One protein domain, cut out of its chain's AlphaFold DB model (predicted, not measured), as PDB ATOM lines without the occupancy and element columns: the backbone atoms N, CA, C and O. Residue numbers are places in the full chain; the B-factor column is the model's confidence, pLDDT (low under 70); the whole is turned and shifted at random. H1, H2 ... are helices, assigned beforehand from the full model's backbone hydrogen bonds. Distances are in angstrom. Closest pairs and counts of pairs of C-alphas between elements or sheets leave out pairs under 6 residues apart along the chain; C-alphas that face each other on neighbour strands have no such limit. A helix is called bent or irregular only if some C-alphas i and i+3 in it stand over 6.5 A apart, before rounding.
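This is residues 2 to 77 of the 120 residues of an uncharacterized protein of Rheinheimera tangshanensis (UniProt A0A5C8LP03). One long bent helix, H4, reaches out from a small helical head: its first arm H4a lies in the head with H2 and H3 packed on it, while residues 53 to 77, most of them in its second arm H4b, stick out as a long arm that makes the length of the whole. In the head H3 and H4a form a helical hairpin, H2 crosses H4a, and the short H1 sits at the beginning of H2. The printed part has 76 residues with four named helices, in the order H1, H2, H3, H4, and no named strand; the class is all helix. The whole is extended, with a radius of gyration of the C-alphas of 19.2 A and spans of 63 by 28 by 16 A.

H4, residues 38 to 75, was assigned as one helix by its hydrogen bonds but is bent: C-alphas 47 and 50 are 6.6 A apart. Its arm H4a, residues 38 to 47, begins at C-alpha 38 (-2.708, 1.763, 26.102) and is 14.4 A long. Its arm H4b, residues 50 to 75, is 37.4 A long and ends at C-alpha 75 (-17.888, 48.384, 46.774). H3 is residues 28 to 35, 10.8 A. H2 is residues 8 to 22, 21.6 A. H1 is residues 2 to 6, 6.2 A, beginning at C-alpha 2 (2.885, 9.304, 8.505).

The lines of H4a and H4b stand at a steep tilt of 44 degrees. H4b touches no helix. H3 and H4a, a hairpin, touch and run opposite ways at a shallow tilt of 29 degrees; their closest C-alphas, of Phe 32 and Ala 41, are 5.4 A apart. H2 touches H4a, the same way at a steep tilt of 50 degrees, with the C-alphas of Met 15 and Phe 42 closest at 6.2 A. H2 and H3 are close but not clearly touching, their closest C-alphas being those of Ile 19 and Leu 29 at 7.0 A; they run opposite ways at a tilt of 36 degrees, only just steep. H1 and H2 only just touch, and only at the corner by their link, with 3 pairs of C-alphas within 8 A; H2 does so with residues 10 to 11 alone, and the closest C-alphas, of Leu 4 and Lys 11, are 5.8 A apart. H1 is apart from H3, H4a and H4b. In H1, H2, H3, H4a and H4b every O i to N i+4 pair is within hydrogen-bond range.

The C-alphas of Arg 6 and His 77, the two farthest apart, are 64.6 A apart. Residues 5 to 10 and 53 to 77 stand free; the body without them, 45 residues, spans 30 by 24 by 15 A. The printed part has no cut, and its three links are tight. The model's mean pLDDT over the printed part is 84.9; it is under 70 at residues 2, 4, 76 and 77.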
ATOM      1  N   ASP A   2       1.856  10.314   8.851       65.31
ATOM      2  CA  ASP A   2       2.885   9.304   8.505       65.31
ATOM      3  C   ASP A   2       4.195   9.338   9.303       65.31
ATOM      4  O   ASP A   2       4.968   8.380   9.275       65.31
ATOM      5  N   PHE A   3       4.497  10.430  10.007       71.81
ATOM      6  CA  PHE A   3       5.698  10.513  10.847       71.81
ATOM      7  C   PHE A   3       5.547   9.695  12.141       71.81
ATOM      8  O   PHE A   3       6.416   8.902  12.491       71.81
ATOM      9  N   LEU A   4       4.396   9.818  12.808       66.56
ATOM     10  CA  LEU A   4       4.077   9.085  14.039       66.56
ATOM     11  C   LEU A   4       3.828   7.594  13.791       66.56
ATOM     12  O   LEU A   4       4.208   6.773  14.621       66.56
ATOM     13  N   ASN A   5       3.255   7.235  12.639       70.38
ATOM     14  CA  ASN A   5       3.097   5.830  12.254       70.38
ATOM     15  C   ASN A   5       4.435   5.144  11.940       70.38
ATOM     16  O   ASN A   5       4.554   3.940  12.144       70.38
ATOM     17  N   ARG A   6       5.461   5.895  11.509       78.06
ATOM     18  CA  ARG A   6       6.827   5.369  11.332       78.06
ATOM     19  C   ARG A   6       7.568   5.153  12.651       78.06
ATOM     20  O   ARG A   6       8.403   4.259  12.735       78.06
ATOM     21  N   HIS A   7       7.244   5.923  13.690       83.75
ATOM     22  CA  HIS A   7       7.882   5.831  15.004       83.75
ATOM     23  C   HIS A   7       6.881   5.397  16.082       83.75
ATOM     24  O   HIS A   7       6.468   6.185  16.936       83.75
ATOM     25  N   LEU A   8       6.529   4.106  16.069       81.56
ATOM     26  CA  LEU A   8       5.558   3.497  16.992       81.56
ATOM     27  C   LEU A   8       5.882   3.746  18.476       81.56
ATOM     28  O   LEU A   8       4.979   3.965  19.284       81.56
ATOM     29  N   TRP A   9       7.169   3.754  18.823       84.44
ATOM     30  CA  TRP A   9       7.652   4.044  20.174       84.44
ATOM     31  C   TRP A   9       7.302   5.469  20.609       84.44
ATOM     32  O   TRP A   9       6.754   5.658  21.688       84.44
ATOM     33  N   LEU A  10       7.521   6.456  19.736       87.69
ATOM     34  CA  LEU A  10       7.203   7.858  20.006       87.69
ATOM     35  C   LEU A  10       5.692   8.057  20.218       87.69
ATOM     36  O   LEU A  10       5.285   8.738  21.158       87.69
ATOM     37  N   LYS A  11       4.858   7.411  19.386       86.56
ATOM     38  CA  LYS A  11       3.391   7.422  19.521       86.56
ATOM     39  C   LYS A  11       2.961   6.903  20.896       86.56
ATOM     40  O   LYS A  11       2.184   7.565  21.581       86.56
ATOM     41  N   ARG A  12       3.480   5.742  21.311       86.88
ATOM     42  CA  ARG A  12       3.150   5.132  22.609       86.88
ATOM     43  C   ARG A  12       3.611   5.991  23.783       86.88
ATOM     44  O   ARG A  12       2.838   6.186  24.714       86.88
ATOM     45  N   THR A  13       4.811   6.563  23.715       89.69
ATOM     46  CA  THR A  13       5.320   7.451  24.770       89.69
ATOM     47  C   THR A  13       4.438   8.684  24.945       89.69
ATOM     48  O   THR A  13       4.105   9.039  26.072       89.69
ATOM     49  N   LEU A  14       3.995   9.309  23.849       89.56
ATOM     50  CA  LEU A  14       3.098  10.466  23.914       89.56
ATOM     51  C   LEU A  14       1.717  10.109  24.479       89.56
ATOM     52  O   LEU A  14       1.183  10.857  25.294       89.56
ATOM     53  N   MET A  15       1.156   8.960  24.091       90.38
ATOM     54  CA  MET A  15      -0.113   8.470  24.646       90.38
ATOM     55  C   MET A  15      -0.007   8.216  26.152       90.38
ATOM     56  O   MET A  15      -0.880   8.634  26.910       90.38
ATOM     57  N   PHE A  16       1.081   7.584  26.594       89.00
ATOM     58  CA  PHE A  16       1.315   7.319  28.011       89.00
ATOM     59  C   PHE A  16       1.509   8.613  28.807       89.00
ATOM     60  O   PHE A  16       0.915   8.769  29.869       89.00
ATOM     61  N   LEU A  17       2.266   9.576  28.267       90.75
ATOM     62  CA  LEU A  17       2.461  10.888  28.888       90.75
ATOM     63  C   LEU A  17       1.126  11.622  29.080       90.75
ATOM     64  O   LEU A  17       0.867  12.160  30.152       90.75
ATOM     65  N   ALA A  18       0.258  11.607  28.064       87.62
ATOM     66  CA  ALA A  18      -1.060  12.227  28.147       87.62
ATOM     67  C   ALA A  18      -1.943  11.580  29.229       87.62
ATOM     68  O   ALA A  18      -2.614  12.291  29.978       87.62
ATOM     69  N   ILE A  19      -1.911  10.248  29.355       88.00
ATOM     70  CA  ILE A  19      -2.654   9.547  30.409       88.00
ATOM     71  C   ILE A  19      -2.053   9.839  31.789       88.00
ATOM     72  O   ILE A  19      -2.804  10.033  32.738       88.00
ATOM     73  N   LEU A  20      -0.727   9.951  31.911       88.06
ATOM     74  CA  LEU A  20      -0.063  10.281  33.173       88.06
ATOM     75  C   LEU A  20      -0.467  11.670  33.693       88.06
ATOM     76  O   LEU A  20      -0.715  11.836  34.883       88.06
ATOM     77  N   VAL A  21      -0.583  12.658  32.799       86.25
ATOM     78  CA  VAL A  21      -1.063  14.010  33.144       86.25
ATOM     79  C   VAL A  21      -2.519  13.982  33.617       86.25
ATOM     80  O   VAL A  21      -2.898  14.744  34.504       86.25
ATOM     81  N   ALA A  22      -3.335  13.092  33.055       83.69
ATOM     82  CA  ALA A  22      -4.739  12.938  33.427       83.69
ATOM     83  C   ALA A  22      -4.973  12.011  34.632       83.69
ATOM     84  O   ALA A  22      -6.026  12.090  35.263       83.69
ATOM     85  N   ALA A  23      -4.005  11.164  34.986       82.81
ATOM     86  CA  ALA A  23      -4.076  10.211  36.089       82.81
ATOM     87  C   ALA A  23      -4.531  10.802  37.440       82.81
ATOM     88  O   ALA A  23      -5.362  10.159  38.081       82.81
ATOM     89  N   PRO A  24      -4.085  11.998  37.892       81.00
ATOM     90  CA  PRO A  24      -4.577  12.569  39.152       81.00
ATOM     91  C   PRO A  24      -6.078  12.898  39.137       81.00
ATOM     92  O   PRO A  24      -6.697  12.955  40.194       81.00
ATOM     93  N   PHE A  25      -6.674  13.088  37.958       75.69
ATOM     94  CA  PHE A  25      -8.097  13.401  37.799       75.69
ATOM     95  C   PHE A  25      -8.932  12.169  37.427       75.69
ATOM     96  O   PHE A  25     -10.122  12.108  37.722       75.69
ATOM     97  N   ALA A  26      -8.311  11.180  36.782       77.75
ATOM     98  CA  ALA A  26      -8.961  10.004  36.220       77.75
ATOM     99  C   ALA A  26      -8.106   8.743  36.438       77.75
ATOM    100  O   ALA A  26      -7.692   8.078  35.489       77.75
ATOM    101  N   GLY A  27      -7.836   8.404  37.704       78.56
ATOM    102  CA  GLY A  27      -6.946   7.295  38.086       78.56
ATOM    103  C   GLY A  27      -7.364   5.920  37.548       78.56
ATOM    104  O   GLY A  27      -6.518   5.059  37.322       78.56
ATOM    105  N   TYR A  28      -8.649   5.736  37.234       81.31
ATOM    106  CA  TYR A  28      -9.156   4.540  36.556       81.31
ATOM    107  C   TYR A  28      -8.521   4.315  35.174       81.31
ATOM    108  O   TYR A  28      -8.428   3.173  34.735       81.31
ATOM    109  N   LEU A  29      -8.029   5.362  34.495       83.19
ATOM    110  CA  LEU A  29      -7.345   5.225  33.205       83.19
ATOM    111  C   LEU A  29      -6.062   4.394  33.307       83.19
ATOM    112  O   LEU A  29      -5.736   3.688  32.358       83.19
ATOM    113  N   LEU A  30      -5.365   4.423  34.449       83.62
ATOM    114  CA  LEU A  30      -4.182   3.586  34.671       83.62
ATOM    115  C   LEU A  30      -4.549   2.097  34.744       83.62
ATOM    116  O   LEU A  30      -3.849   1.272  34.164       83.62
ATOM    117  N   LEU A  31      -5.687   1.764  35.362       82.62
ATOM    118  CA  LEU A  31      -6.212   0.393  35.387       82.62
ATOM    119  C   LEU A  31      -6.617  -0.078  33.981       82.62
ATOM    120  O   LEU A  31      -6.368  -1.222  33.609       82.62
ATOM    121  N   PHE A  32      -7.186   0.811  33.157       83.38
ATOM    122  CA  PHE A  32      -7.506   0.488  31.762       83.38
ATOM    123  C   PHE A  32      -6.263   0.184  30.916       83.38
ATOM    124  O   PHE A  32      -6.345  -0.666  30.030       83.38
ATOM    125  N   ILE A  33      -5.116   0.824  31.192       86.31
ATOM    126  CA  ILE A  33      -3.852   0.496  30.512       86.31
ATOM    127  C   ILE A  33      -3.456  -0.958  30.790       86.31
ATOM    128  O   ILE A  33      -3.043  -1.649  29.862       86.31
ATOM    129  N   GLU A  34      -3.587  -1.414  32.037       85.25
ATOM    130  CA  GLU A  34      -3.195  -2.766  32.451       85.25
ATOM    131  C   GLU A  34      -4.136  -3.844  31.894       85.25
ATOM    132  O   GLU A  34      -3.676  -4.886  31.434       85.25
ATOM    133  N   VAL A  35      -5.447  -3.579  31.878       86.69
ATOM    134  CA  VAL A  35      -6.460  -4.580  31.494       86.69
ATOM    135  C   VAL A  35      -6.733  -4.611  29.988       86.69
ATOM    136  O   VAL A  35      -6.891  -5.683  29.409       86.69
ATOM    137  N   VAL A  36      -6.829  -3.446  29.340       87.19
ATOM    138  CA  VAL A  36      -7.336  -3.316  27.956       87.19
ATOM    139  C   VAL A  36      -6.268  -2.785  26.995       87.19
ATOM    140  O   VAL A  36      -6.387  -2.899  25.775       87.19
ATOM    141  N   GLY A  37      -5.182  -2.242  27.538       87.31
ATOM    142  CA  GLY A  37      -4.064  -1.720  26.773       87.31
ATOM    143  C   GLY A  37      -4.132  -0.213  26.538       87.31
ATOM    144  O   GLY A  37      -5.160   0.458  26.659       87.31
ATOM    145  N   LEU A  38      -2.970   0.327  26.175       87.44
ATOM    146  CA  LEU A  38      -2.708   1.763  26.102       87.44
ATOM    147  C   LEU A  38      -3.611   2.515  25.118       87.44
ATOM    148  O   LEU A  38      -4.040   3.629  25.406       87.44
ATOM    149  N   GLU A  39      -3.877   1.934  23.946       86.44
ATOM    150  CA  GLU A  39      -4.627   2.630  22.896       86.44
ATOM    151  C   GLU A  39      -6.086   2.846  23.302       86.44
ATOM    152  O   GLU A  39      -6.609   3.941  23.111       86.44
ATOM    153  N   VAL A  40      -6.705   1.852  23.945       88.31
ATOM    154  CA  VAL A  40      -8.091   1.953  24.419       88.31
ATOM    155  C   VAL A  40      -8.194   2.943  25.575       88.31
ATOM    156  O   VAL A  40      -9.064   3.811  25.555       88.31
ATOM    157  N   ALA A  41      -7.257   2.899  26.529       87.50
ATOM    158  CA  ALA A  41      -7.187   3.885  27.608       87.50
ATOM    159  C   ALA A  41      -7.029   5.320  27.067       87.50
ATOM    160  O   ALA A  41      -7.675   6.250  27.554       87.50
ATOM    161  N   PHE A  42      -6.230   5.503  26.012       87.38
ATOM    162  CA  PHE A  42      -6.073   6.793  25.346       87.38
ATOM    163  C   PHE A  42      -7.348   7.230  24.607       87.38
ATOM    164  O   PHE A  42      -7.711   8.402  24.648       87.38
ATOM    165  N   THR A  43      -8.079   6.313  23.970       87.81
ATOM    166  CA  THR A  43      -9.386   6.637  23.376       87.81
ATOM    167  C   THR A  43     -10.397   7.055  24.444       87.81
ATOM    168  O   THR A  43     -11.094   8.053  24.263       87.81
ATOM    169  N   CYS A  44     -10.439   6.363  25.584       86.00
ATOM    170  CA  CYS A  44     -11.275   6.750  26.720       86.00
ATOM    171  C   CYS A  44     -10.916   8.148  27.237       86.00
ATOM    172  O   CYS A  44     -11.815   8.951  27.469       86.00
ATOM    173  N   LEU A  45      -9.621   8.467  27.347       86.81
ATOM    174  CA  LEU A  45      -9.148   9.809  27.688       86.81
ATOM    175  C   LEU A  45      -9.692  10.860  26.707       86.81
ATOM    176  O   LEU A  45     -10.232  11.875  27.142       86.81
ATOM    177  N   LEU A  46      -9.581  10.618  25.397       88.00
ATOM    178  CA  LEU A  46     -10.059  11.554  24.373       88.00
ATOM    179  C   LEU A  46     -11.570  11.796  24.456       88.00
ATOM    180  O   LEU A  46     -12.017  12.928  24.291       88.00
ATOM    181  N   ILE A  47     -12.355  10.758  24.754       88.00
ATOM    182  CA  ILE A  47     -13.802  10.892  24.976       88.00
ATOM    183  C   ILE A  47     -14.071  11.744  26.227       88.00
ATOM    184  O   ILE A  47     -14.984  12.570  26.234       88.00
ATOM    185  N   LEU A  48     -13.248  11.587  27.266       83.69
ATOM    186  CA  LEU A  48     -13.391  12.293  28.539       83.69
ATOM    187  C   LEU A  48     -12.949  13.765  28.493       83.69
ATOM    188  O   LEU A  48     -13.316  14.536  29.379       83.69
ATOM    189  N   ILE A  49     -12.202  14.187  27.468       85.50
ATOM    190  CA  ILE A  49     -11.723  15.574  27.336       85.50
ATOM    191  C   ILE A  49     -12.882  16.570  27.289       85.50
ATOM    192  O   ILE A  49     -12.832  17.601  27.953       85.50
ATOM    193  N   ASN A  50     -13.932  16.288  26.520       84.56
ATOM    194  CA  ASN A  50     -15.030  17.236  26.335       84.56
ATOM    195  C   ASN A  50     -15.838  17.498  27.629       84.56
ATOM    196  O   ASN A  50     -16.019  18.666  27.996       84.56
ATOM    197  N   PRO A  51     -16.276  16.467  28.386       84.00
ATOM    198  CA  PRO A  51     -16.904  16.701  29.684       84.00
ATOM    199  C   PRO A  51     -15.934  17.343  30.684       84.00
ATOM    200  O   PRO A  51     -16.360  18.201  31.452       84.00
ATOM    201  N   PHE A  52     -14.636  17.020  30.635       83.25
ATOM    202  CA  PHE A  52     -13.637  17.650  31.502       83.25
ATOM    203  C   PHE A  52     -13.464  19.148  31.219       83.25
ATOM    204  O   PHE A  52     -13.475  19.958  32.142       83.25
ATOM    205  N   LEU A  53     -13.370  19.547  29.947       85.06
ATOM    206  CA  LEU A  53     -13.308  20.957  29.550       85.06
ATOM    207  C   LEU A  53     -14.575  21.714  29.955       85.06
ATOM    208  O   LEU A  53     -14.498  22.863  30.387       85.06
ATOM    209  N   THR A  54     -15.734  21.064  29.850       88.31
ATOM    210  CA  THR A  54     -17.011  21.641  30.284       88.31
ATOM    211  C   THR A  54     -17.037  21.835  31.800       88.31
ATOM    212  O   THR A  54     -17.382  22.916  32.272       88.31
ATOM    213  N   TRP A  55     -16.610  20.826  32.565       86.94
ATOM    214  CA  TRP A  55     -16.470  20.903  34.020       86.94
ATOM    215  C   TRP A  55     -15.514  22.021  34.450       86.94
ATOM    216  O   TRP A  55     -15.873  22.856  35.281       86.94
ATOM    217  N   LEU A  56     -14.346  22.106  33.808       85.81
ATOM    218  CA  LEU A  56     -13.355  23.144  34.078       85.81
ATOM    219  C   LEU A  56     -13.911  24.539  33.784       85.81
ATOM    220  O   LEU A  56     -13.750  25.451  34.590       85.81
ATOM    221  N   LYS A  57     -14.606  24.704  32.652       92.19
ATOM    222  CA  LYS A  57     -15.246  25.971  32.292       92.19
ATOM    223  C   LYS A  57     -16.275  26.395  33.337       92.19
ATOM    224  O   LYS A  57     -16.254  27.548  33.753       92.19
ATOM    225  N   MET A  58     -17.117  25.470  33.804       89.38
ATOM    226  CA  MET A  58     -18.097  25.762  34.853       89.38
ATOM    227  C   MET A  58     -17.424  26.241  36.142       89.38
ATOM    228  O   MET A  58     -17.864  27.226  36.719       89.38
ATOM    229  N   HIS A  59     -16.334  25.598  36.572       89.19
ATOM    230  CA  HIS A  59     -15.599  26.019  37.771       89.19
ATOM    231  C   HIS A  59     -14.934  27.388  37.605       89.19
ATOM    232  O   HIS A  59     -14.978  28.213  38.514       89.19
ATOM    233  N   VAL A  60     -14.348  27.662  36.439       93.00
ATOM    234  CA  VAL A  60     -13.763  28.976  36.138       93.00
ATOM    235  C   VAL A  60     -14.832  30.070  36.148       93.00
ATOM    236  O   VAL A  60     -14.615  31.139  36.723       93.00
ATOM    237  N   ASP A  61     -15.988  29.811  35.540       93.56
ATOM    238  CA  ASP A  61     -17.102  30.756  35.522       93.56
ATOM    239  C   ASP A  61     -17.660  30.986  36.937       93.56
ATOM    240  O   ASP A  61     -17.913  32.132  37.316       93.56
ATOM    241  N   ASP A  62     -17.758  29.945  37.764       93.56
ATOM    242  CA  ASP A  62     -18.218  30.049  39.152       93.56
ATOM    243  C   ASP A  62     -17.263  30.888  40.021       93.56
ATOM    244  O   ASP A  62     -17.675  31.834  40.697       93.56
ATOM    245  N   ILE A  63     -15.950  30.660  39.901       93.06
ATOM    246  CA  ILE A  63     -14.928  31.493  40.559       93.06
ATOM    247  C   ILE A  63     -15.051  32.950  40.102       93.06
ATOM    248  O   ILE A  63     -15.015  33.877  40.918       93.06
ATOM    249  N   ARG A  64     -15.223  33.179  38.797       94.19
ATOM    250  CA  ARG A  64     -15.345  34.526  38.232       94.19
ATOM    251  C   ARG A  64     -16.593  35.246  38.735       94.19
ATOM    252  O   ARG A  64     -16.523  36.437  39.053       94.19
ATOM    253  N   THR A  65     -17.729  34.557  38.787       93.38
ATOM    254  CA  THR A  65     -18.982  35.137  39.285       93.38
ATOM    255  C   THR A  65     -18.904  35.418  40.781       93.38
ATOM    256  O   THR A  65     -19.271  36.517  41.197       93.38
ATOM    257  N   THR A  66     -18.319  34.509  41.560       91.19
ATOM    258  CA  THR A  66     -18.071  34.690  42.994       91.19
ATOM    259  C   THR A  66     -17.186  35.906  43.249       91.19
ATOM    260  O   THR A  66     -17.543  36.782  44.037       91.19
ATOM    261  N   PHE A  67     -16.072  36.039  42.526       91.38
ATOM    262  CA  PHE A  67     -15.184  37.192  42.665       91.38
ATOM    263  C   PHE A  67     -15.883  38.508  42.303       91.38
ATOM    264  O   PHE A  67     -15.758  39.508  43.012       91.38
ATOM    265  N   ARG A  68     -16.682  38.510  41.229       91.94
ATOM    266  CA  ARG A  68     -17.485  39.676  40.838       91.94
ATOM    267  C   ARG A  68     -18.527  40.029  41.904       91.94
ATOM    268  O   ARG A  68     -18.719  41.210  42.182       91.94
ATOM    269  N   ALA A  69     -19.178  39.039  42.509       88.56
ATOM    270  CA  ALA A  69     -20.135  39.252  43.590       88.56
ATOM    271  C   ALA A  69     -19.452  39.838  44.833       88.56
ATOM    272  O   ALA A  69     -19.939  40.824  45.379       88.56
ATOM    273  N   ILE A  70     -18.298  39.298  45.233       87.38
ATOM    274  CA  ILE A  70     -17.501  39.822  46.350       87.38
ATOM    275  C   ILE A  70     -17.092  41.270  46.076       87.38
ATOM    276  O   ILE A  70     -17.334  42.135  46.912       87.38
ATOM    277  N   SER A  71     -16.539  41.563  44.896       84.94
ATOM    278  CA  SER A  71     -16.117  42.917  44.519       84.94
ATOM    279  C   SER A  71     -17.283  43.914  44.530       84.94
ATOM    280  O   SER A  71     -17.172  44.990  45.117       84.94
ATOM    281  N   ASN A  72     -18.429  43.537  43.956       85.62
ATOM    282  CA  ASN A  72     -19.626  44.376  43.953       85.62
ATOM    283  C   ASN A  72     -20.169  44.620  45.364       85.62
ATOM    284  O   ASN A  72     -20.579  45.739  45.675       85.62
ATOM    285  N   ASN A  73     -20.183  43.591  46.212       82.31
ATOM    286  CA  ASN A  73     -20.633  43.716  47.593       82.31
ATOM    287  C   ASN A  73     -19.668  44.562  48.419       82.31
ATOM    288  O   ASN A  73     -20.133  45.405  49.174       82.31
ATOM    289  N   LEU A  74     -18.354  44.410  48.232       78.06
ATOM    290  CA  LEU A  74     -17.338  45.225  48.895       78.06
ATOM    291  C   LEU A  74     -17.489  46.707  48.528       78.06
ATOM    292  O   LEU A  74     -17.464  47.565  49.403       78.06
ATOM    293  N   HIS A  75     -17.706  47.010  47.244       70.88
ATOM    294  CA  HIS A  75     -17.888  48.384  46.774       70.88
ATOM    295  C   HIS A  75     -19.184  49.024  47.293       70.88
ATOM    296  O   HIS A  75     -19.227  50.218  47.570       70.88
ATOM    297  N   LYS A  76     -20.243  48.224  47.455       69.88
ATOM    298  CA  LYS A  76     -21.523  48.660  48.034       69.88
ATOM    299  C   LYS A  76     -21.555  48.571  49.560       69.88
ATOM    300  O   LYS A  76     -22.564  48.931  50.166       69.88
ATOM    301  N   HIS A  77     -20.497  48.066  50.189       69.06
ATOM    302  CA  HIS A  77     -20.496  47.819  51.619       69.06
ATOM    303  C   HIS A  77     -20.453  49.147  52.374       69.06
ATOM    304  O   HIS A  77     -19.538  49.951  52.208       69.06
TER     305      HIS A  77